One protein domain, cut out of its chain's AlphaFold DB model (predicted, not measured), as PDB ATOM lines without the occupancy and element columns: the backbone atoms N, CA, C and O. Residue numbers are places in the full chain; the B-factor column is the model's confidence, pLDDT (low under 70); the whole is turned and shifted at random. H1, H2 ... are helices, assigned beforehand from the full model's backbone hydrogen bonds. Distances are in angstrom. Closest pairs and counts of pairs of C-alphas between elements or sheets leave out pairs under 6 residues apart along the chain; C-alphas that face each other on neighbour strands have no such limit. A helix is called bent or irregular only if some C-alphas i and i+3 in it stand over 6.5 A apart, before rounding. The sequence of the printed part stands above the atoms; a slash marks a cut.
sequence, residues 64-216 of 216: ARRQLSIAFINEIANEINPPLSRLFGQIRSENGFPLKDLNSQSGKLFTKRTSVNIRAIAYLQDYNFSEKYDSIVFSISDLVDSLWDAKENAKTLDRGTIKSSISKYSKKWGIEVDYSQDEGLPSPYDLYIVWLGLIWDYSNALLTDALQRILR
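AT A GLANCE: This is residues 64 to 216 of the 216 residues of an uncharacterized protein of Leptospira adleri (UniProt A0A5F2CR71). The model is an elongated bundle, its helices packed lengthwise in two layers: H1 and H5 lie side by side in one, H2a, H3 and H4 in the other. H2 is bent, and its arm H2b slants across to the first residues of H1. The printed part has 153 residues with five named helices, H1 to H5 in chain order, and no named strand: all helix. It is compact, with a radius of gyration of the C-alphas of 16.5 A and spans of 52 by 33 by 20 A.

HOW THE PARTS SIT: H1, residues 64 to 92, touches the hub H5, residues 188 to 215, opposite ways at a shallow tilt of 9 degrees; their closest C-alphas, Arg 66 and Ile 214, are 6.3 A apart. H2, residues 99 to 124, was assigned as one helix by its hydrogen bonds but is bent: C-alphas 111 and 114 are 7.4 A apart, and arms H2a, 99 to 111, and H2b, 114 to 124, stand at 58 degrees, a steep tilt. H1 and H2a form a hairpin, closest at C-alphas of Pro 83 and Gln 105, 6.4 A. H3, residues 129 to 152, touches H5, closest at C-alphas of Ile 136 and Ile 199, 6.5 A. H4, residues 159 to 173, touches H5, closest at C-alphas of Ile 166 and Trp 195, 5.7 A. Every O i to N i+4 pair is within hydrogen-bond range in H2a, H2b, H3 and H4; 23 of 25 are in H1 and 23 of 24 in H5.

IN THESE COORDINATES: H1 begins at C-alpha 64 (-27.759, -49.630, -15.818) and is 42.2 A long. H3 is 34.7 A long. H5 is 41.2 A long and ends at C-alpha 215 (-28.042, -52.872, -28.449).

THE WHOLE: The farthest C-alphas, Ala 64 and Thr 156, are 53.3 A apart. The printed part has no cut; H4 to H5 is a long link. Residues 94 to 100, 153 to 157 and 178 to 187 have pLDDT under 70.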
ATOM      1  N   ALA A  64     -28.805 -50.488 -16.372       90.38
ATOM      2  CA  ALA A  64     -27.759 -49.630 -15.818       90.38
ATOM      3  C   ALA A  64     -26.406 -49.850 -16.520       90.38
ATOM      4  O   ALA A  64     -25.724 -48.891 -16.881       90.38
ATOM      5  N   ARG A  65     -26.025 -51.111 -16.781       88.75
ATOM      6  CA  ARG A  65     -24.801 -51.425 -17.541       88.75
ATOM      7  C   ARG A  65     -24.882 -50.943 -18.984       88.75
ATOM      8  O   ARG A  65     -23.906 -50.384 -19.482       88.75
ATOM      9  N   ARG A  66     -26.034 -51.102 -19.637       91.06
ATOM     10  CA  ARG A  66     -26.281 -50.596 -20.993       91.06
ATOM     11  C   ARG A  66     -26.083 -49.081 -21.062       91.06
ATOM     12  O   ARG A  66     -25.362 -48.603 -21.933       91.06
ATOM     13  N   GLN A  67     -26.654 -48.337 -20.115       93.44
ATOM     14  CA  GLN A  67     -26.494 -46.882 -20.031       93.44
ATOM     15  C   GLN A  67     -25.035 -46.469 -19.807       93.44
ATOM     16  O   GLN A  67     -24.539 -45.595 -20.515       93.44
ATOM     17  N   LEU A  68     -24.324 -47.129 -18.884       93.75
ATOM     18  CA  LEU A  68     -22.896 -46.877 -18.648       93.75
ATOM     19  C   LEU A  68     -22.041 -47.164 -19.888       93.75
ATOM     20  O   LEU A  68     -21.107 -46.420 -20.178       93.75
ATOM     21  N   SER A  69     -22.385 -48.210 -20.638       93.25
ATOM     22  CA  SER A  69     -21.689 -48.593 -21.868       93.25
ATOM     23  C   SER A  69     -21.898 -47.567 -22.981       93.25
ATOM     24  O   SER A  69     -20.936 -47.152 -23.619       93.25
ATOM     25  N   ILE A  70     -23.134 -47.090 -23.168       94.12
ATOM     26  CA  ILE A  70     -23.448 -46.022 -24.131       94.12
ATOM     27  C   ILE A  70     -22.733 -44.723 -23.742       94.12
ATOM     28  O   ILE A  70     -22.110 -44.087 -24.590       94.12
ATOM     29  N   ALA A  71     -22.778 -44.341 -22.462       94.75
ATOM     30  CA  ALA A  71     -22.086 -43.154 -21.967       94.75
ATOM     31  C   ALA A  71     -20.569 -43.249 -22.190       94.75
ATOM     32  O   ALA A  71     -19.952 -42.278 -22.620       94.75
ATOM     33  N   PHE A  72     -19.983 -44.426 -21.961       94.69
ATOM     34  CA  PHE A  72     -18.572 -44.682 -22.228       94.69
ATOM     35  C   PHE A  72     -18.229 -44.559 -23.718       94.69
ATOM     36  O   PHE A  72     -17.271 -43.872 -24.051       94.69
ATOM     37  N   ILE A  73     -19.022 -45.139 -24.622       94.38
ATOM     38  CA  ILE A  73     -18.787 -45.000 -26.070       94.38
ATOM     39  C   ILE A  73     -18.881 -43.536 -26.507       94.38
ATOM     40  O   ILE A  73     -18.029 -43.068 -27.261       94.38
ATOM     41  N   ASN A  74     -19.874 -42.799 -26.007       93.62
ATOM     42  CA  ASN A  74     -20.023 -41.375 -26.303       93.62
ATOM     43  C   ASN A  74     -18.830 -40.557 -25.794       93.62
ATOM     44  O   ASN A  74     -18.384 -39.640 -26.476       93.62
ATOM     45  N   GLU A  75     -18.297 -40.885 -24.616       93.38
ATOM     46  CA  GLU A  75     -17.076 -40.267 -24.093       93.38
ATOM     47  C   GLU A  75     -15.891 -40.509 -25.036       93.38
ATOM     48  O   GLU A  75     -15.253 -39.546 -25.448       93.38
ATOM     49  N   ILE A  76     -15.659 -41.756 -25.464       93.56
ATOM     50  CA  ILE A  76     -14.576 -42.085 -26.405       93.56
ATOM     51  C   ILE A  76     -14.754 -41.358 -27.744       93.56
ATOM     52  O   ILE A  76     -13.793 -40.799 -28.272       93.56
ATOM     53  N   ALA A  77     -15.975 -41.311 -28.282       92.69
ATOM     54  CA  ALA A  77     -16.268 -40.574 -29.510       92.69
ATOM     55  C   ALA A  77     -15.958 -39.074 -29.355       92.69
ATOM     56  O   ALA A  77     -15.322 -38.473 -30.221       92.69
ATOM     57  N   ASN A  78     -16.345 -38.480 -28.224       91.94
ATOM     58  CA  ASN A  78     -16.065 -37.079 -27.907       91.94
ATOM     59  C   ASN A  78     -14.579 -36.801 -27.651       91.94
ATOM     60  O   ASN A  78     -14.159 -35.651 -27.758       91.94
ATOM     61  N   GLU A  79     -13.780 -37.815 -27.323       89.50
ATOM     62  CA  GLU A  79     -12.328 -37.691 -27.184       89.50
ATOM     63  C   GLU A  79     -11.605 -37.816 -28.536       89.50
ATOM     64  O   GLU A  79     -10.697 -37.033 -28.809       89.50
ATOM     65  N   ILE A  80     -12.025 -38.751 -29.399       90.88
ATOM     66  CA  ILE A  80     -11.385 -39.026 -30.699       90.88
ATOM     67  C   ILE A  80     -11.795 -38.007 -31.775       90.88
ATOM     68  O   ILE A  80     -10.959 -37.565 -32.564       90.88
ATOM     69  N   ASN A  81     -13.062 -37.590 -31.821       89.88
ATOM     70  CA  ASN A  81     -13.561 -36.730 -32.900       89.88
ATOM     71  C   ASN A  81     -12.900 -35.339 -32.957       89.88
ATOM     72  O   ASN A  81     -12.608 -34.879 -34.066       89.88
ATOM     73  N   PRO A  82     -12.635 -34.641 -31.830       89.19
ATOM     74  CA  PRO A  82     -11.992 -33.330 -31.870       89.19
ATOM     75  C   PRO A  82     -10.599 -33.314 -32.521       89.19
ATOM     76  O   PRO A  82     -10.403 -32.477 -33.408       89.19
ATOM     77  N   PRO A  83      -9.633 -34.187 -32.154       87.56
ATOM     78  CA  PRO A  83      -8.334 -34.204 -32.820       87.56
ATOM     79  C   PRO A  83      -8.449 -34.589 -34.299       87.56
ATOM     80  O   PRO A  83      -7.794 -33.949 -35.118       87.56
ATOM     81  N   LEU A  84      -9.327 -35.531 -34.676       89.12
ATOM     82  CA  LEU A  84      -9.543 -35.886 -36.088       89.12
ATOM     83  C   LEU A  84     -10.116 -34.723 -36.909       89.12
ATOM     84  O   LEU A  84      -9.618 -34.416 -37.989       89.12
ATOM     85  N   SER A  85     -11.122 -34.026 -36.375       87.44
ATOM     86  CA  SER A  85     -11.727 -32.860 -37.035       87.44
ATOM     87  C   SER A  85     -10.713 -31.730 -37.232       87.44
ATOM     88  O   SER A  85     -10.699 -31.064 -38.266       87.44
ATOM     89  N   ARG A  86      -9.830 -31.518 -36.249       85.25
ATOM     90  CA  ARG A  86      -8.763 -30.513 -36.340       85.25
ATOM     91  C   ARG A  86      -7.670 -30.915 -37.319       85.25
ATOM     92  O   ARG A  86      -7.235 -30.061 -38.085       85.25
ATOM     93  N   LEU A  87      -7.265 -32.185 -37.323       86.69
ATOM     94  CA  LEU A  87      -6.345 -32.743 -38.317       86.69
ATOM     95  C   LEU A  87      -6.877 -32.530 -39.733       86.69
ATOM     96  O   LEU A  87      -6.146 -32.051 -40.594       86.69
ATOM     97  N   PHE A  88      -8.169 -32.789 -39.952       85.94
ATOM     98  CA  PHE A  88      -8.814 -32.556 -41.242       85.94
ATOM     99  C   PHE A  88      -8.708 -31.089 -41.676       85.94
ATOM    100  O   PHE A  88      -8.306 -30.792 -42.802       85.94
ATOM    101  N   GLY A  89      -9.028 -30.167 -40.760       81.94
ATOM    102  CA  GLY A  89      -8.890 -28.732 -40.997       81.94
ATOM    103  C   GLY A  89      -7.450 -28.325 -41.310       81.94
ATOM    104  O   GLY A  89      -7.233 -27.567 -42.249       81.94
ATOM    105  N   GLN A  90      -6.471 -28.865 -40.578       80.88
ATOM    106  CA  GLN A  90      -5.052 -28.553 -40.762       80.88
ATOM    107  C   GLN A  90      -4.493 -29.055 -42.091       80.88
ATOM    108  O   GLN A  90      -3.788 -28.305 -42.757       80.88
ATOM    109  N   ILE A  91      -4.814 -30.290 -42.482       82.44
ATOM    110  CA  ILE A  91      -4.331 -30.875 -43.739       82.44
ATOM    111  C   ILE A  91      -4.886 -30.100 -44.943       82.44
ATOM    112  O   ILE A  91      -4.187 -29.941 -45.938       82.44
ATOM    113  N   ARG A  92      -6.122 -29.580 -44.846       78.75
ATOM    114  CA  ARG A  92      -6.745 -28.775 -45.910       78.75
ATOM    115  C   ARG A  92      -6.387 -27.293 -45.882       78.75
ATOM    116  O   ARG A  92      -6.463 -26.639 -46.917       78.75
ATOM    117  N   SER A  93      -6.047 -26.738 -44.722       72.00
ATOM    118  CA  SER A  93      -5.609 -25.350 -44.625       72.00
ATOM    119  C   SER A  93      -4.113 -25.275 -44.929       72.00
ATOM    120  O   SER A  93      -3.290 -25.508 -44.045       72.00
ATOM    121  N   GLU A  94      -3.746 -24.884 -46.147       59.03
ATOM    122  CA  GLU A  94      -2.341 -24.652 -46.534       59.03
ATOM    123  C   GLU A  94      -1.617 -23.654 -45.593       59.03
ATOM    124  O   GLU A  94      -0.398 -23.680 -45.465       59.03
ATOM    125  N   ASN A  95      -2.374 -22.839 -44.842       55.47
ATOM    126  CA  ASN A  95      -1.878 -21.840 -43.888       55.47
ATOM    127  C   ASN A  95      -1.667 -22.334 -42.438       55.47
ATOM    128  O   ASN A  95      -1.462 -21.516 -41.543       55.47
ATOM    129  N   GLY A  96      -1.688 -23.648 -42.189       53.72
ATOM    130  CA  GLY A  96      -1.106 -24.287 -41.002       53.72
ATOM    131  C   GLY A  96      -1.470 -23.686 -39.634       53.72
ATOM    132  O   GLY A  96      -0.687 -22.932 -39.055       53.72
ATOM    133  N   PHE A  97      -2.580 -24.139 -39.046       53.78
ATOM    134  CA  PHE A  97      -2.925 -23.909 -37.632       53.78
ATOM    135  C   PHE A  97      -1.751 -24.275 -36.680       53.78
ATOM    136  O   PHE A  97      -0.910 -25.115 -37.033       53.78
ATOM    137  N   PRO A  98      -1.647 -23.696 -35.464       62.91
ATOM    138  CA  PRO A  98      -0.621 -24.085 -34.495       62.91
ATOM    139  C   PRO A  98      -0.746 -25.565 -34.102       62.91
ATOM    140  O   PRO A  98      -1.673 -25.975 -33.407       62.91
ATOM    141  N   LEU A  99       0.236 -26.373 -34.504       66.38
ATOM    142  CA  LEU A  99       0.313 -27.804 -34.183       66.38
ATOM    143  C   LEU A  99       0.502 -28.087 -32.675       66.38
ATOM    144  O   LEU A  99       0.246 -29.203 -32.228       66.38
ATOM    145  N   LYS A 100       0.890 -27.089 -31.863       67.12
ATOM    146  CA  LYS A 100       1.031 -27.228 -30.397       67.12
ATOM    147  C   LYS A 100      -0.268 -27.672 -29.719       67.12
ATOM    148  O   LYS A 100      -0.237 -28.518 -28.824       67.12
ATOM    149  N   ASP A 101      -1.405 -27.151 -30.173       71.69
ATOM    150  CA  ASP A 101      -2.714 -27.526 -29.631       71.69
ATOM    151  C   ASP A 101      -3.086 -28.965 -29.992       71.69
ATOM    152  O   ASP A 101      -3.757 -29.651 -29.222       71.69
ATOM    153  N   LEU A 102      -2.628 -29.431 -31.155       73.75
ATOM    154  CA  LEU A 102      -2.880 -30.774 -31.653       73.75
ATOM    155  C   LEU A 102      -2.065 -31.819 -30.875       73.75
ATOM    156  O   LEU A 102      -2.612 -32.837 -30.453       73.75
ATOM    157  N   ASN A 103      -0.793 -31.522 -30.595       75.19
ATOM    158  CA  ASN A 103       0.068 -32.382 -29.784       75.19
ATOM    159  C   ASN A 103      -0.459 -32.506 -28.339       75.19
ATOM    160  O   ASN A 103      -0.595 -33.605 -27.806       75.19
ATOM    161  N   SER A 104      -0.893 -31.394 -27.731       77.88
ATOM    162  CA  SER A 104      -1.547 -31.415 -26.410       77.88
ATOM    163  C   SER A 104      -2.800 -32.303 -26.385       77.88
ATOM    164  O   SER A 104      -3.034 -33.037 -25.423       77.88
ATOM    165  N   GLN A 105      -3.607 -32.280 -27.450       76.69
ATOM    166  CA  GLN A 105      -4.787 -33.140 -27.562       76.69
ATOM    167  C   GLN A 105      -4.443 -34.612 -27.778       76.69
ATOM    168  O   GLN A 105      -5.052 -35.457 -27.123       76.69
ATOM    169  N   SER A 106      -3.451 -34.914 -28.617       77.94
ATOM    170  CA  SER A 106      -2.915 -36.272 -28.759       77.94
ATOM    171  C   SER A 106      -2.431 -36.806 -27.403       77.94
ATOM    172  O   SER A 106      -2.842 -37.882 -26.967       77.94
ATOM    173  N   GLY A 107      -1.683 -35.994 -26.646       81.69
ATOM    174  CA  GLY A 107      -1.228 -36.328 -25.295       81.69
ATOM    175  C   GLY A 107      -2.368 -36.662 -24.324       81.69
ATOM    176  O   GLY A 107      -2.249 -37.598 -23.533       81.69
ATOM    177  N   LYS A 108      -3.512 -35.966 -24.410       84.75
ATOM    178  CA  LYS A 108      -4.695 -36.279 -23.584       84.75
ATOM    179  C   LYS A 108      -5.257 -37.672 -23.867       84.75
ATOM    180  O   LYS A 108      -5.627 -38.349 -22.908       84.75
ATOM    181  N   LEU A 109      -5.257 -38.130 -25.121       87.56
ATOM    182  CA  LEU A 109      -5.699 -39.488 -25.468       87.56
ATOM    183  C   LEU A 109      -4.843 -40.550 -24.760       87.56
ATOM    184  O   LEU A 109      -5.366 -41.503 -24.181       87.56
ATOM    185  N   PHE A 110      -3.523 -40.343 -24.696       88.81
ATOM    186  CA  PHE A 110      -2.622 -41.258 -23.989       88.81
ATOM    187  C   PHE A 110      -2.912 -41.354 -22.487       88.81
ATOM    188  O   PHE A 110      -2.845 -42.448 -21.925       88.81
ATOM    189  N   THR A 111      -3.284 -40.246 -21.834       89.00
ATOM    190  CA  THR A 111      -3.591 -40.257 -20.389       89.00
ATOM    191  C   THR A 111      -4.814 -41.105 -20.037       89.00
ATOM    192  O   THR A 111      -4.951 -41.566 -18.902       89.00
ATOM    193  N   LYS A 112      -5.702 -41.343 -21.007       88.69
ATOM    194  CA  LYS A 112      -6.960 -42.058 -20.799       88.69
ATOM    195  C   LYS A 112      -6.843 -43.564 -20.983       88.69
ATOM    196  O   LYS A 112      -7.686 -44.276 -20.442       88.69
ATOM    197  N   ARG A 113      -5.790 -44.067 -21.634       90.94
ATOM    198  CA  ARG A 113      -5.609 -45.490 -21.993       90.94
ATOM    199  C   ARG A 113      -5.908 -46.467 -20.855       90.94
ATOM    200  O   ARG A 113      -6.711 -47.380 -21.019       90.94
ATOM    201  N   THR A 114      -5.351 -46.238 -19.665       89.75
ATOM    202  CA  THR A 114      -5.608 -47.097 -18.493       89.75
ATOM    203  C   THR A 114      -7.084 -47.100 -18.096       89.75
ATOM    204  O   THR A 114      -7.654 -48.153 -17.818       89.75
ATOM    205  N   SER A 115      -7.723 -45.927 -18.095       92.38
ATOM    206  CA  SER A 115      -9.146 -45.806 -17.771       92.38
ATOM    207  C   SER A 115     -10.038 -46.445 -18.840       92.38
ATOM    208  O   SER A 115     -11.019 -47.096 -18.489       92.38
ATOM    209  N   VAL A 116      -9.659 -46.335 -20.120       92.69
ATOM    210  CA  VAL A 116     -10.339 -46.993 -21.242       92.69
ATOM    211  C   VAL A 116     -10.257 -48.505 -21.094       92.69
ATOM    212  O   VAL A 116     -11.287 -49.161 -21.182       92.69
ATOM    213  N   ASN A 117      -9.082 -49.055 -20.780       92.56
ATOM    214  CA  ASN A 117      -8.908 -50.492 -20.573       92.56
ATOM    215  C   ASN A 117      -9.826 -51.036 -19.466       92.56
ATOM    216  O   ASN A 117     -10.610 -51.960 -19.680       92.56
ATOM    217  N   ILE A 118      -9.781 -50.409 -18.286       91.62
ATOM    218  CA  ILE A 118     -10.581 -50.834 -17.130       91.62
ATOM    219  C   ILE A 118     -12.079 -50.761 -17.453       91.62
ATOM    220  O   ILE A 118     -12.830 -51.697 -17.170       91.62
ATOM    221  N   ARG A 119     -12.524 -49.655 -18.058       93.06
ATOM    222  CA  ARG A 119     -13.944 -49.420 -18.347       93.06
ATOM    223  C   ARG A 119     -14.454 -50.252 -19.517       93.06
ATOM    224  O   ARG A 119     -15.600 -50.685 -19.472       93.06
ATOM    225  N   ALA A 120     -13.622 -50.543 -20.513       92.31
ATOM    226  CA  ALA A 120     -13.975 -51.448 -21.600       92.31
ATOM    227  C   ALA A 120     -14.252 -52.864 -21.080       92.31
ATOM    228  O   ALA A 120     -15.278 -53.451 -21.420       92.31
ATOM    229  N   ILE A 121     -13.413 -53.377 -20.175       90.38
ATOM    230  CA  ILE A 121     -13.652 -54.675 -19.531       90.38
ATOM    231  C   ILE A 121     -14.920 -54.621 -18.667       90.38
ATOM    232  O   ILE A 121     -15.756 -55.522 -18.730       90.38
ATOM    233  N   ALA A 122     -15.089 -53.558 -17.875       89.31
ATOM    234  CA  ALA A 122     -16.200 -53.450 -16.931       89.31
ATOM    235  C   ALA A 122     -17.572 -53.247 -17.600       89.31
ATOM    236  O   ALA A 122     -18.572 -53.785 -17.120       89.31
ATOM    237  N   TYR A 123     -17.637 -52.448 -18.668       91.62
ATOM    238  CA  TYR A 123     -18.894 -52.017 -19.289       91.62
ATOM    239  C   TYR A 123     -19.166 -52.749 -20.601       91.62
ATOM    240  O   TYR A 123     -20.256 -53.285 -20.776       91.62
ATOM    241  N   LEU A 124     -18.167 -52.840 -21.484       90.31
ATOM    242  CA  LEU A 124     -18.315 -53.472 -22.802       90.31
ATOM    243  C   LEU A 124     -18.078 -54.984 -22.779       90.31
ATOM    244  O   LEU A 124     -18.431 -55.658 -23.742       90.31
ATOM    245  N   GLN A 125     -17.466 -55.509 -21.710       88.12
ATOM    246  CA  GLN A 125     -16.991 -56.898 -21.635       88.12
ATOM    247  C   GLN A 125     -16.056 -57.259 -22.801       88.12
ATOM    248  O   GLN A 125     -16.015 -58.400 -23.257       88.12
ATOM    249  N   ASP A 126     -15.301 -56.271 -23.290       89.69
ATOM    250  CA  ASP A 126     -14.413 -56.416 -24.439       89.69
ATOM    251  C   ASP A 126     -12.961 -56.160 -24.037       89.69
ATOM    252  O   ASP A 126     -12.548 -55.022 -23.806       89.69
ATOM    253  N   TYR A 127     -12.184 -57.239 -23.992       87.88
ATOM    254  CA  TYR A 127     -10.753 -57.211 -23.694       87.88
ATOM    255  C   TYR A 127      -9.913 -56.635 -24.843       87.88
ATOM    256  O   TYR A 127      -8.830 -56.107 -24.606       87.88
ATOM    257  N   ASN A 128     -10.419 -56.689 -26.077       92.06
ATOM    258  CA  ASN A 128      -9.700 -56.242 -27.268       92.06
ATOM    259  C   ASN A 128      -9.974 -54.767 -27.588       92.06
ATOM    260  O   ASN A 128      -9.222 -54.151 -28.343       92.06
ATOM    261  N   PHE A 129     -11.026 -54.170 -27.018       94.19
ATOM    262  CA  PHE A 129     -11.379 -52.768 -27.262       94.19
ATOM    263  C   PHE A 129     -10.223 -51.818 -26.927       94.19
ATOM    264  O   PHE A 129      -9.933 -50.908 -27.703       94.19
ATOM    265  N   SER A 130      -9.524 -52.055 -25.810       94.06
ATOM    266  CA  SER A 130      -8.383 -51.228 -25.400       94.06
ATOM    267  C   SER A 130      -7.236 -51.280 -26.405       94.06
ATOM    268  O   SER A 130      -6.633 -50.252 -26.690       94.06
ATOM    269  N   GLU A 131      -6.941 -52.454 -26.964       94.19
ATOM    270  CA  GLU A 131      -5.877 -52.609 -27.959       94.19
ATOM    271  C   GLU A 131      -6.224 -51.869 -29.258       94.19
ATOM    272  O   GLU A 131      -5.379 -51.197 -29.861       94.19
ATOM    273  N   LYS A 132      -7.493 -51.944 -29.676       95.25
ATOM    274  CA  LYS A 132      -7.986 -51.219 -30.852       95.25
ATOM    275  C   LYS A 132      -7.948 -49.706 -30.631       95.25
ATOM    276  O   LYS A 132      -7.473 -48.993 -31.513       95.25
ATOM    277  N   TYR A 133      -8.372 -49.236 -29.454       94.81
ATOM    278  CA  TYR A 133      -8.268 -47.831 -29.049       94.81
ATOM    279  C   TYR A 133      -6.814 -47.352 -29.058       94.81
ATOM    280  O   TYR A 133      -6.502 -46.351 -29.696       94.81
ATOM    281  N   ASP A 134      -5.903 -48.103 -28.439       94.31
ATOM    282  CA  ASP A 134      -4.477 -47.777 -28.428       94.31
ATOM    283  C   ASP A 134      -3.925 -47.650 -29.849       94.31
ATOM    284  O   ASP A 134      -3.183 -46.716 -30.151       94.31
ATOM    285  N   SER A 135      -4.325 -48.550 -30.752       95.19
ATOM    286  CA  SER A 135      -3.910 -48.477 -32.150       95.19
ATOM    287  C   SER A 135      -4.367 -47.189 -32.844       95.19
ATOM    288  O   SER A 135      -3.610 -46.676 -33.667       95.19
ATOM    289  N   ILE A 136      -5.564 -46.681 -32.527       95.44
ATOM    290  CA  ILE A 136      -6.068 -45.393 -33.034       95.44
ATOM    291  C   ILE A 136      -5.215 -44.254 -32.482       95.44
ATOM    292  O   ILE A 136      -4.716 -43.440 -33.255       95.44
ATOM    293  N   VAL A 137      -4.990 -44.228 -31.164       94.44
ATOM    294  CA  VAL A 137      -4.199 -43.181 -30.498       94.44
ATOM    295  C   VAL A 137      -2.781 -43.109 -31.068       94.44
ATOM    296  O   VAL A 137      -2.314 -42.024 -31.408       94.44
ATOM    297  N   PHE A 138      -2.119 -44.254 -31.253       94.00
ATOM    298  CA  PHE A 138      -0.799 -44.295 -31.881       94.00
ATOM    299  C   PHE A 138      -0.826 -43.812 -33.330       94.00
ATOM    300  O   PHE A 138       0.054 -43.058 -33.717       94.00
ATOM    301  N   SER A 139      -1.830 -44.191 -34.129       94.00
ATOM    302  CA  SER A 139      -1.915 -43.698 -35.510       94.00
ATOM    303  C   SER A 139      -2.176 -42.194 -35.588       94.00
ATOM    304  O   SER A 139      -1.692 -41.555 -36.517       94.00
ATOM    305  N   ILE A 140      -2.940 -41.630 -34.644       93.31
ATOM    306  CA  ILE A 140      -3.124 -40.180 -34.536       93.31
ATOM    307  C   ILE A 140      -1.781 -39.525 -34.213       93.31
ATOM    308  O   ILE A 140      -1.416 -38.570 -34.887       93.31
ATOM    309  N   SER A 141      -1.035 -40.048 -33.234       91.25
ATOM    310  CA  SER A 141       0.289 -39.521 -32.876       91.25
ATOM    311  C   SER A 141       1.266 -39.574 -34.049       91.25
ATOM    312  O   SER A 141       1.810 -38.537 -34.403       91.25
ATOM    313  N   ASP A 142       1.409 -40.733 -34.701       91.25
ATOM    314  CA  ASP A 142       2.288 -40.912 -35.865       91.25
ATOM    315  C   ASP A 142       1.933 -39.904 -36.983       91.25
ATOM    316  O   ASP A 142       2.820 -39.340 -37.626       91.25
ATOM    317  N   LEU A 143       0.638 -39.630 -37.199       90.31
ATOM    318  CA  LEU A 143       0.171 -38.629 -38.164       90.31
ATOM    319  C   LEU A 143       0.518 -37.194 -37.729       90.31
ATOM    320  O   LEU A 143       0.973 -36.402 -38.556       90.31
ATOM    321  N   VAL A 144       0.312 -36.849 -36.452       89.06
ATOM    322  CA  VAL A 144       0.679 -35.531 -35.899       89.06
ATOM    323  C   VAL A 144       2.180 -35.286 -36.034       89.06
ATOM    324  O   VAL A 144       2.573 -34.215 -36.497       89.06
ATOM    325  N   ASP A 145       3.000 -36.270 -35.668       86.50
ATOM    326  CA  ASP A 145       4.458 -36.180 -35.716       86.50
ATOM    327  C   ASP A 145       4.944 -36.041 -37.167       86.50
ATOM    328  O   ASP A 145       5.741 -35.156 -37.476       86.50
ATOM    329  N   SER A 146       4.366 -36.812 -38.097       86.50
ATOM    330  CA  SER A 146       4.662 -36.693 -39.531       86.50
ATOM    331  C   SER A 146       4.289 -35.317 -40.103       86.50
ATOM    332  O   SER A 146       5.025 -34.760 -40.921       86.50
ATOM    333  N   LEU A 147       3.154 -34.742 -39.683       84.38
ATOM    334  CA  LEU A 147       2.744 -33.389 -40.082       84.38
ATOM    335  C   LEU A 147       3.647 -32.308 -39.477       84.38
ATOM    336  O   LEU A 147       3.933 -31.308 -40.140       84.38
ATOM    337  N   TRP A 148       4.096 -32.503 -38.236       83.06
ATOM    338  CA  TRP A 148       5.051 -31.618 -37.578       83.06
ATOM    339  C   TRP A 148       6.386 -31.598 -38.323       83.06
ATOM    340  O   TRP A 148       6.861 -30.524 -38.699       83.06
ATOM    341  N   ASP A 149       6.938 -32.775 -38.622       80.44
ATOM    342  CA  ASP A 149       8.196 -32.921 -39.354       80.44
ATOM    343  C   ASP A 149       8.127 -32.316 -40.757       80.44
ATOM    344  O   ASP A 149       9.059 -31.623 -41.179       80.44
ATOM    345  N   ALA A 150       7.010 -32.522 -41.460       78.25
ATOM    346  CA  ALA A 150       6.782 -31.924 -42.771       78.25
ATOM    347  C   ALA A 150       6.758 -30.385 -42.719       78.25
ATOM    348  O   ALA A 150       7.201 -29.737 -43.668       78.25
ATOM    349  N   LYS A 151       6.267 -29.794 -41.618       77.00
ATOM    350  CA  LYS A 151       6.196 -28.337 -41.441       77.00
ATOM    351  C   LYS A 151       7.523 -27.724 -40.987       77.00
ATOM    352  O   LYS A 151       7.910 -26.691 -41.524       77.00
ATOM    353  N   GLU A 152       8.192 -28.306 -39.988       73.00
ATOM    354  CA  GLU A 152       9.397 -27.706 -39.388       73.00
ATOM    355  C   GLU A 152      10.669 -27.968 -40.189       73.00
ATOM    356  O   GLU A 152      11.497 -27.071 -40.337       73.00
ATOM    357  N   ASN A 153      10.845 -29.185 -40.707       64.88
ATOM    358  CA  ASN A 153      12.133 -29.585 -41.264       64.88
ATOM    359  C   ASN A 153      12.251 -29.336 -42.769       64.88
ATOM    360  O   ASN A 153      13.331 -29.561 -43.316       64.88
ATOM    361  N   ALA A 154      11.162 -28.937 -43.448       56.38
ATOM    362  CA  ALA A 154      11.058 -28.804 -44.910       56.38
ATOM    363  C   ALA A 154      11.640 -30.001 -45.696       56.38
ATOM    364  O   ALA A 154      11.865 -29.913 -46.907       56.38
ATOM    365  N   LYS A 155      11.893 -31.131 -45.018       51.88
ATOM    366  CA  LYS A 155      12.315 -32.382 -45.625       51.88
ATOM    367  C   LYS A 155      11.172 -32.750 -46.539       51.88
ATOM    368  O   LYS A 155      10.046 -32.903 -46.073       51.88
ATOM    369  N   THR A 156      11.482 -32.792 -47.832       53.50
ATOM    370  CA  THR A 156      10.589 -33.193 -48.916       53.50
ATOM    371  C   THR A 156       9.593 -34.203 -48.389       53.50
ATOM    372  O   THR A 156      10.026 -35.260 -47.937       53.50
ATOM    373  N   LEU A 157       8.308 -33.830 -48.391       65.12
ATOM    374  CA  LEU A 157       7.181 -34.689 -48.046       65.12
ATOM    375  C   LEU A 157       7.373 -36.048 -48.720       65.12
ATOM    376  O   LEU A 157       7.045 -36.222 -49.897       65.12
ATOM    377  N   ASP A 158       7.981 -36.985 -47.997       73.62
ATOM    378  CA  ASP A 158       8.377 -38.249 -48.581       73.62
ATOM    379  C   ASP A 158       7.131 -39.116 -48.657       73.62
ATOM    380  O   ASP A 158       6.689 -39.722 -47.676       73.62
ATOM    381  N   ARG A 159       6.555 -39.158 -49.860       78.81
ATOM    382  CA  ARG A 159       5.402 -40.000 -50.174       78.81
ATOM    383  C   ARG A 159       5.666 -41.456 -49.773       78.81
ATOM    384  O   ARG A 159       4.719 -42.132 -49.381       78.81
ATOM    385  N   GLY A 160       6.914 -41.935 -49.833       81.56
ATOM    386  CA  GLY A 160       7.288 -43.291 -49.424       81.56
ATOM    387  C   GLY A 160       7.049 -43.542 -47.935       81.56
ATOM    388  O   GLY A 160       6.375 -44.508 -47.570       81.56
ATOM    389  N   THR A 161       7.526 -42.638 -47.079       83.44
ATOM    390  CA  THR A 161       7.309 -42.704 -45.627       83.44
ATOM    391  C   THR A 161       5.820 -42.642 -45.269       83.44
ATOM    392  O   THR A 161       5.344 -43.479 -44.501       83.44
ATOM    393  N   ILE A 162       5.052 -41.732 -45.881       86.88
ATOM    394  CA  ILE A 162       3.604 -41.618 -45.620       86.88
ATOM    395  C   ILE A 162       2.874 -42.899 -46.058       86.88
ATOM    396  O   ILE A 162       2.088 -43.460 -45.292       86.88
ATOM    397  N   LYS A 163       3.173 -43.425 -47.255       87.81
ATOM    398  CA  LYS A 163       2.586 -44.685 -47.749       87.81
ATOM    399  C   LYS A 163       2.937 -45.877 -46.867       87.81
ATOM    400  O   LYS A 163       2.071 -46.715 -46.633       87.81
ATOM    401  N   SER A 164       4.164 -45.945 -46.354       88.75
ATOM    402  CA  SER A 164       4.590 -46.988 -45.413       88.75
ATOM    403  C   SER A 164       3.741 -46.970 -44.139       88.75
ATOM    404  O   SER A 164       3.221 -48.011 -43.728       88.75
ATOM    405  N   SER A 165       3.507 -45.786 -43.563       91.12
ATOM    406  CA  SER A 165       2.630 -45.626 -42.398       91.12
ATOM    407  C   SER A 165       1.184 -46.020 -42.706       91.12
ATOM    408  O   SER A 165       0.595 -46.802 -41.959       91.12
ATOM    409  N   ILE A 166       0.627 -45.569 -43.836       91.12
ATOM    410  CA  ILE A 166      -0.725 -45.967 -44.264       91.12
ATOM    411  C   ILE A 166      -0.803 -47.490 -44.428       91.12
ATOM    412  O   ILE A 166      -1.714 -48.110 -43.888       91.12
ATOM    413  N   SER A 167       0.169 -48.112 -45.098       91.12
ATOM    414  CA  SER A 167       0.210 -49.561 -45.331       91.12
ATOM    415  C   SER A 167       0.317 -50.360 -44.027       91.12
ATOM    416  O   SER A 167      -0.404 -51.344 -43.842       91.12
ATOM    417  N   LYS A 168       1.152 -49.906 -43.080       92.88
ATOM    418  CA  LYS A 168       1.272 -50.475 -41.726       92.88
ATOM    419  C   LYS A 168      -0.094 -50.549 -41.041       92.88
ATOM    420  O   LYS A 168      -0.457 -51.611 -40.531       92.88
ATOM    421  N   TYR A 169      -0.850 -49.448 -41.031       94.06
ATOM    422  CA  TYR A 169      -2.153 -49.389 -40.361       94.06
ATOM    423  C   TYR A 169      -3.266 -50.078 -41.154       94.06
ATOM    424  O   TYR A 169      -4.018 -50.851 -40.570       94.06
ATOM    425  N   SER A 170      -3.308 -49.903 -42.474       92.81
ATOM    426  CA  SER A 170      -4.240 -50.579 -43.386       92.81
ATOM    427  C   SER A 170      -4.173 -52.097 -43.216       92.81
ATOM    428  O   SER A 170      -5.188 -52.740 -42.939       92.81
ATOM    429  N   LYS A 171      -2.962 -52.667 -43.255       93.50
ATOM    430  CA  LYS A 171      -2.742 -54.104 -43.056       93.50
ATOM    431  C   LYS A 171      -3.125 -54.558 -41.650       93.50
ATOM    432  O   LYS A 171      -3.723 -55.619 -41.497       93.50
ATOM    433  N   LYS A 172      -2.779 -53.774 -40.622       92.44
ATOM    434  CA  LYS A 172      -3.121 -54.093 -39.228       92.44
ATOM    435  C   LYS A 172      -4.636 -54.102 -39.002       92.44
ATOM    436  O   LYS A 172      -5.126 -54.912 -38.220       92.44
ATOM    437  N   TRP A 173      -5.357 -53.199 -39.654       94.12
ATOM    438  CA  TRP A 173      -6.796 -53.010 -39.473       94.12
ATOM    439  C   TRP A 173      -7.646 -53.797 -40.469       94.12
ATOM    440  O   TRP A 173      -8.858 -53.872 -40.288       94.12
ATOM    441  N   GLY A 174      -7.025 -54.409 -41.482       90.94
ATOM    442  CA  GLY A 174      -7.734 -55.134 -42.534       90.94
ATOM    443  C   GLY A 174      -8.607 -54.220 -43.397       90.94
ATOM    444  O   GLY A 174      -9.630 -54.669 -43.900       90.94
ATOM    445  N   ILE A 175      -8.233 -52.944 -43.525       88.81
ATOM    446  CA  ILE A 175      -8.936 -51.965 -44.359       88.81
ATOM    447  C   ILE A 175      -8.117 -51.787 -45.630       88.81
ATOM    448  O   ILE A 175      -6.973 -51.331 -45.568       88.81
ATOM    449  N   GLU A 176      -8.689 -52.156 -46.771       84.94
ATOM    450  CA  GLU A 176      -8.066 -51.911 -48.068       84.94
ATOM    451  C   GLU A 176      -8.049 -50.410 -48.354       84.94
ATOM    452  O   GLU A 176      -9.069 -49.728 -48.262       84.94
ATOM    453  N   VAL A 177      -6.865 -49.893 -48.674       79.81
ATOM    454  CA  VAL A 177      -6.689 -48.509 -49.100       79.81
ATOM    455  C   VAL A 177      -6.467 -48.528 -50.596       79.81
ATOM    456  O   VAL A 177      -5.490 -49.104 -51.079       79.81
ATOM    457  N   ASP A 178      -7.379 -47.897 -51.321       69.44
ATOM    458  CA  ASP A 178      -7.222 -47.727 -52.750       69.44
ATOM    459  C   ASP A 178      -6.289 -46.543 -53.034       69.44
ATOM    460  O   ASP A 178      -6.625 -45.380 -52.805       69.44
ATOM    461  N   TYR A 179      -5.094 -46.859 -53.532       65.19
ATOM    462  CA  TYR A 179      -4.140 -45.875 -54.037       65.19
ATOM    463  C   TYR A 179      -4.370 -45.565 -55.523       65.19
ATOM    464  O   TYR A 179      -3.534 -44.918 -56.134       65.19
ATOM    465  N   SER A 180      -5.466 -45.997 -56.151       54.72
ATOM    466  CA  SER A 180      -5.724 -45.747 -57.582       54.72
ATOM    467  C   SER A 180      -5.759 -44.259 -57.958       54.72
ATOM    468  O   SER A 180      -5.591 -43.920 -59.126       54.72
ATOM    469  N   GLN A 181      -5.897 -43.352 -56.983       51.44
ATOM    470  CA  GLN A 181      -5.764 -41.907 -57.208       51.44
ATOM    471  C   GLN A 181      -4.302 -41.419 -57.310       51.44
ATOM    472  O   GLN A 181      -4.042 -40.340 -57.832       51.44
ATOM    473  N   ASP A 182      -3.332 -42.208 -56.857       51.53
ATOM    474  CA  ASP A 182      -1.926 -41.842 -56.622       51.53
ATOM    475  C   ASP A 182      -1.125 -41.576 -57.911       51.53
ATOM    476  O   ASP A 182      -0.179 -40.787 -57.888       51.53
ATOM    477  N   GLU A 183      -1.547 -42.131 -59.055       47.97
ATOM    478  CA  GLU A 183      -0.958 -41.806 -60.368       47.97
ATOM    479  C   GLU A 183      -1.306 -40.382 -60.856       47.97
ATOM    480  O   GLU A 183      -0.740 -39.913 -61.844       47.97
ATOM    481  N   GLY A 184      -2.178 -39.656 -60.138       48.16
ATOM    482  CA  GLY A 184      -2.585 -38.285 -60.464       48.16
ATOM    483  C   GLY A 184      -2.660 -37.300 -59.289       48.16
ATOM    484  O   GLY A 184      -3.040 -36.152 -59.522       48.16
ATOM    485  N   LEU A 185      -2.318 -37.685 -58.048       54.34
ATOM    486  CA  LEU A 185      -2.425 -36.772 -56.898       54.34
ATOM    487  C   LEU A 185      -1.363 -35.652 -56.969       54.34
ATOM    488  O   LEU A 185      -0.155 -35.939 -56.895       54.34
ATOM    489  N   PRO A 186      -1.776 -34.374 -57.071       53.69
ATOM    490  CA  PRO A 186      -0.864 -33.249 -57.250       53.69
ATOM    491  C   PRO A 186      -0.041 -32.947 -55.988       53.69
ATOM    492  O   PRO A 186       1.043 -32.375 -56.100       53.69
ATOM    493  N   SER A 187      -0.493 -33.367 -54.796       67.62
ATOM    494  CA  SER A 187       0.091 -32.943 -53.525       67.62
ATOM    495  C   SER A 187       0.331 -34.100 -52.541       67.62
ATOM    496  O   SER A 187      -0.546 -34.934 -52.329       67.62
ATOM    497  N   PRO A 188       1.488 -34.160 -51.856       71.88
ATOM    498  CA  PRO A 188       1.705 -35.106 -50.759       71.88
ATOM    499  C   PRO A 188       0.713 -34.958 -49.588       71.88
ATOM    500  O   PRO A 188       0.577 -35.881 -48.787       71.88
ATOM    501  N   TYR A 189      -0.000 -33.829 -49.500       76.81
ATOM    502  CA  TYR A 189      -1.062 -33.608 -48.516       76.81
ATOM    503  C   TYR A 189      -2.283 -34.507 -48.733       76.81
ATOM    504  O   TYR A 189      -2.940 -34.882 -47.761       76.81
ATOM    505  N   ASP A 190      -2.545 -34.938 -49.968       80.44
ATOM    506  CA  ASP A 190      -3.651 -35.848 -50.271       80.44
ATOM    507  C   ASP A 190      -3.453 -37.217 -49.598       80.44
ATOM    508  O   ASP A 190      -4.405 -37.823 -49.108       80.44
ATOM    509  N   LEU A 191      -2.201 -37.669 -49.449       84.81
ATOM    510  CA  LEU A 191      -1.883 -38.896 -48.709       84.81
ATOM    511  C   LEU A 191      -2.182 -38.764 -47.208       84.81
ATOM    512  O   LEU A 191      -2.607 -39.735 -46.584       84.81
ATOM    513  N   TYR A 192      -2.025 -37.575 -46.619       87.44
ATOM    514  CA  TYR A 192      -2.443 -37.348 -45.232       87.44
ATOM    515  C   TYR A 192      -3.962 -37.378 -45.073       87.44
ATOM    516  O   TYR A 192      -4.447 -37.844 -44.042       87.44
ATOM    517  N   ILE A 193      -4.722 -36.945 -46.087       87.44
ATOM    518  CA  ILE A 193      -6.185 -37.089 -46.098       87.44
ATOM    519  C   ILE A 193      -6.563 -38.570 -46.123       87.44
ATOM    520  O   ILE A 193      -7.419 -38.984 -45.343       87.44
ATOM    521  N   VAL A 194      -5.901 -39.376 -46.960       88.56
ATOM    522  CA  VAL A 194      -6.110 -40.833 -47.002       88.56
ATOM    523  C   VAL A 194      -5.788 -41.473 -45.650       88.56
ATOM    524  O   VAL A 194      -6.586 -42.254 -45.134       88.56
ATOM    525  N   TRP A 195      -4.659 -41.110 -45.032       91.00
ATOM    526  CA  TRP A 195      -4.302 -41.616 -43.705       91.00
ATOM    527  C   TRP A 195      -5.343 -41.222 -42.650       91.00
ATOM    528  O   TRP A 195      -5.790 -42.060 -41.868       91.00
ATOM    529  N   LEU A 196      -5.790 -39.967 -42.652       91.88
ATOM    530  CA  LEU A 196      -6.824 -39.509 -41.733       91.88
ATOM    531  C   LEU A 196      -8.159 -40.238 -41.953       91.88
ATOM    532  O   LEU A 196      -8.809 -40.608 -40.976       91.88
ATOM    533  N   GLY A 197      -8.543 -40.480 -43.209       90.94
ATOM    534  CA  GLY A 197      -9.725 -41.268 -43.570       90.94
ATOM    535  C   GLY A 197      -9.652 -42.692 -43.023       90.94
ATOM    536  O   GLY A 197     -10.583 -43.149 -42.371       90.94
ATOM    537  N   LEU A 198      -8.495 -43.345 -43.156       93.38
ATOM    538  CA  LEU A 198      -8.256 -44.671 -42.586       93.38
ATOM    539  C   LEU A 198      -8.448 -44.693 -41.055       93.38
ATOM    540  O   LEU A 198      -9.075 -45.610 -40.518       93.38
ATOM    541  N   ILE A 199      -7.928 -43.683 -40.341       94.94
ATOM    542  CA  ILE A 199      -8.114 -43.556 -38.883       94.94
ATOM    543  C   ILE A 199      -9.594 -43.347 -38.547       94.94
ATOM    544  O   ILE A 199     -10.106 -43.948 -37.596       94.94
ATOM    545  N   TRP A 200     -10.276 -42.498 -39.317       94.62
ATOM    546  CA  TRP A 200     -11.693 -42.200 -39.145       94.62
ATOM    547  C   TRP A 200     -12.556 -43.453 -39.309       94.62
ATOM    548  O   TRP A 200     -13.339 -43.780 -38.415       94.62
ATOM    549  N   ASP A 201     -12.367 -44.191 -40.401       93.44
ATOM    550  CA  ASP A 201     -13.139 -45.391 -40.719       93.44
ATOM    551  C   ASP A 201     -12.944 -46.478 -39.665       93.44
ATOM    552  O   ASP A 201     -13.918 -47.057 -39.174       93.44
ATOM    553  N   TYR A 202     -11.699 -46.701 -39.234       95.62
ATOM    554  CA  TYR A 202     -11.410 -47.670 -38.181       95.62
ATOM    555  C   TYR A 202     -12.010 -47.265 -36.826       95.62
ATOM    556  O   TYR A 202     -12.572 -48.103 -36.115       95.62
ATOM    557  N   SER A 203     -11.950 -45.974 -36.480       95.38
ATOM    558  CA  SER A 203     -12.569 -45.443 -35.257       95.38
ATOM    559  C   SER A 203     -14.086 -45.617 -35.284       95.38
ATOM    560  O   SER A 203     -14.680 -46.080 -34.310       95.38
ATOM    561  N   ASN A 204     -14.718 -45.305 -36.416       94.50
ATOM    562  CA  ASN A 204     -16.154 -45.462 -36.591       94.50
ATOM    563  C   ASN A 204     -16.579 -46.937 -36.521       94.50
ATOM    564  O   ASN A 204     -17.560 -47.264 -35.851       94.50
ATOM    565  N   ALA A 205     -15.816 -47.837 -37.147       94.31
ATOM    566  CA  ALA A 205     -16.058 -49.274 -37.080       94.31
ATOM    567  C   ALA A 205     -15.965 -49.802 -35.638       94.31
ATOM    568  O   ALA A 205     -16.854 -50.534 -35.202       94.31
ATOM    569  N   LEU A 206     -14.947 -49.384 -34.872       95.06
ATOM    570  CA  LEU A 206     -14.786 -49.750 -33.460       95.06
ATOM    571  C   LEU A 206     -15.994 -49.323 -32.614       95.06
ATOM    572  O   LEU A 206     -16.538 -50.127 -31.853       95.06
ATOM    573  N   LEU A 207     -16.408 -48.060 -32.738       94.69
ATOM    574  CA  LEU A 207     -17.505 -47.501 -31.944       94.69
ATOM    575  C   LEU A 207     -18.857 -48.095 -32.354       94.69
ATOM    576  O   LEU A 207     -19.675 -48.414 -31.490       94.69
ATOM    577  N   THR A 208     -19.073 -48.298 -33.655       93.50
ATOM    578  CA  THR A 208     -20.295 -48.910 -34.192       93.50
ATOM    579  C   THR A 208     -20.427 -50.363 -33.750       93.50
ATOM    580  O   THR A 208     -21.498 -50.760 -33.294       93.50
ATOM    581  N   ASP A 209     -19.356 -51.155 -33.825       93.38
ATOM    582  CA  ASP A 209     -19.355 -52.546 -33.362       93.38
ATOM    583  C   ASP A 209     -19.633 -52.644 -31.852       93.38
ATOM    584  O   ASP A 209     -20.442 -53.465 -31.407       93.38
ATOM    585  N   ALA A 210     -19.026 -51.762 -31.054       92.62
ATOM    586  CA  ALA A 210     -19.296 -51.693 -29.622       92.62
ATOM    587  C   ALA A 210     -20.765 -51.327 -29.333       92.62
ATOM    588  O   ALA A 210     -21.414 -51.986 -28.520       92.62
ATOM    589  N   LEU A 211     -21.325 -50.337 -30.040       91.88
ATOM    590  CA  LEU A 211     -22.742 -49.965 -29.936       91.88
ATOM    591  C   LEU A 211     -23.666 -51.123 -30.317       91.88
ATOM    592  O   LEU A 211     -24.595 -51.435 -29.575       91.88
ATOM    593  N   GLN A 212     -23.410 -51.792 -31.440       92.12
ATOM    594  CA  GLN A 212     -24.236 -52.911 -31.897       92.12
ATOM    595  C   GLN A 212     -24.253 -54.064 -30.892       92.12
ATOM    596  O   GLN A 212     -25.310 -54.655 -30.676       92.12
ATOM    597  N   ARG A 213     -23.122 -54.359 -30.242       88.88
ATOM    598  CA  ARG A 213     -23.053 -55.387 -29.192       88.88
ATOM    599  C   ARG A 213     -23.863 -55.036 -27.946       88.88
ATOM    600  O   ARG A 213     -24.398 -55.938 -27.320       88.88
ATOM    601  N   ILE A 214     -23.976 -53.754 -27.605       88.25
ATOM    602  CA  ILE A 214     -24.773 -53.287 -26.459       88.25
ATOM    603  C   ILE A 214     -26.278 -53.265 -26.771       88.25
ATOM    604  O   ILE A 214     -27.105 -53.366 -25.865       88.25
ATOM    605  N   LEU A 215     -26.644 -53.031 -28.035       82.88
ATOM    606  CA  LEU A 215     -28.042 -52.872 -28.449       82.88
ATOM    607  C   LEU A 215     -28.745 -54.197 -28.786       82.88
ATOM    608  O   LEU A 215     -29.976 -54.195 -28.838       82.88
ATOM    609  N   ARG A 216     -27.988 -55.271 -29.033       76.06
ATOM    610  CA  ARG A 216     -28.490 -56.639 -29.234       76.06
ATOM    611  C   ARG A 216     -28.821 -57.307 -27.903       76.06
ATOM    612  O   ARG A 216     -29.839 -58.031 -27.882       76.06
TER     613      ARG A 216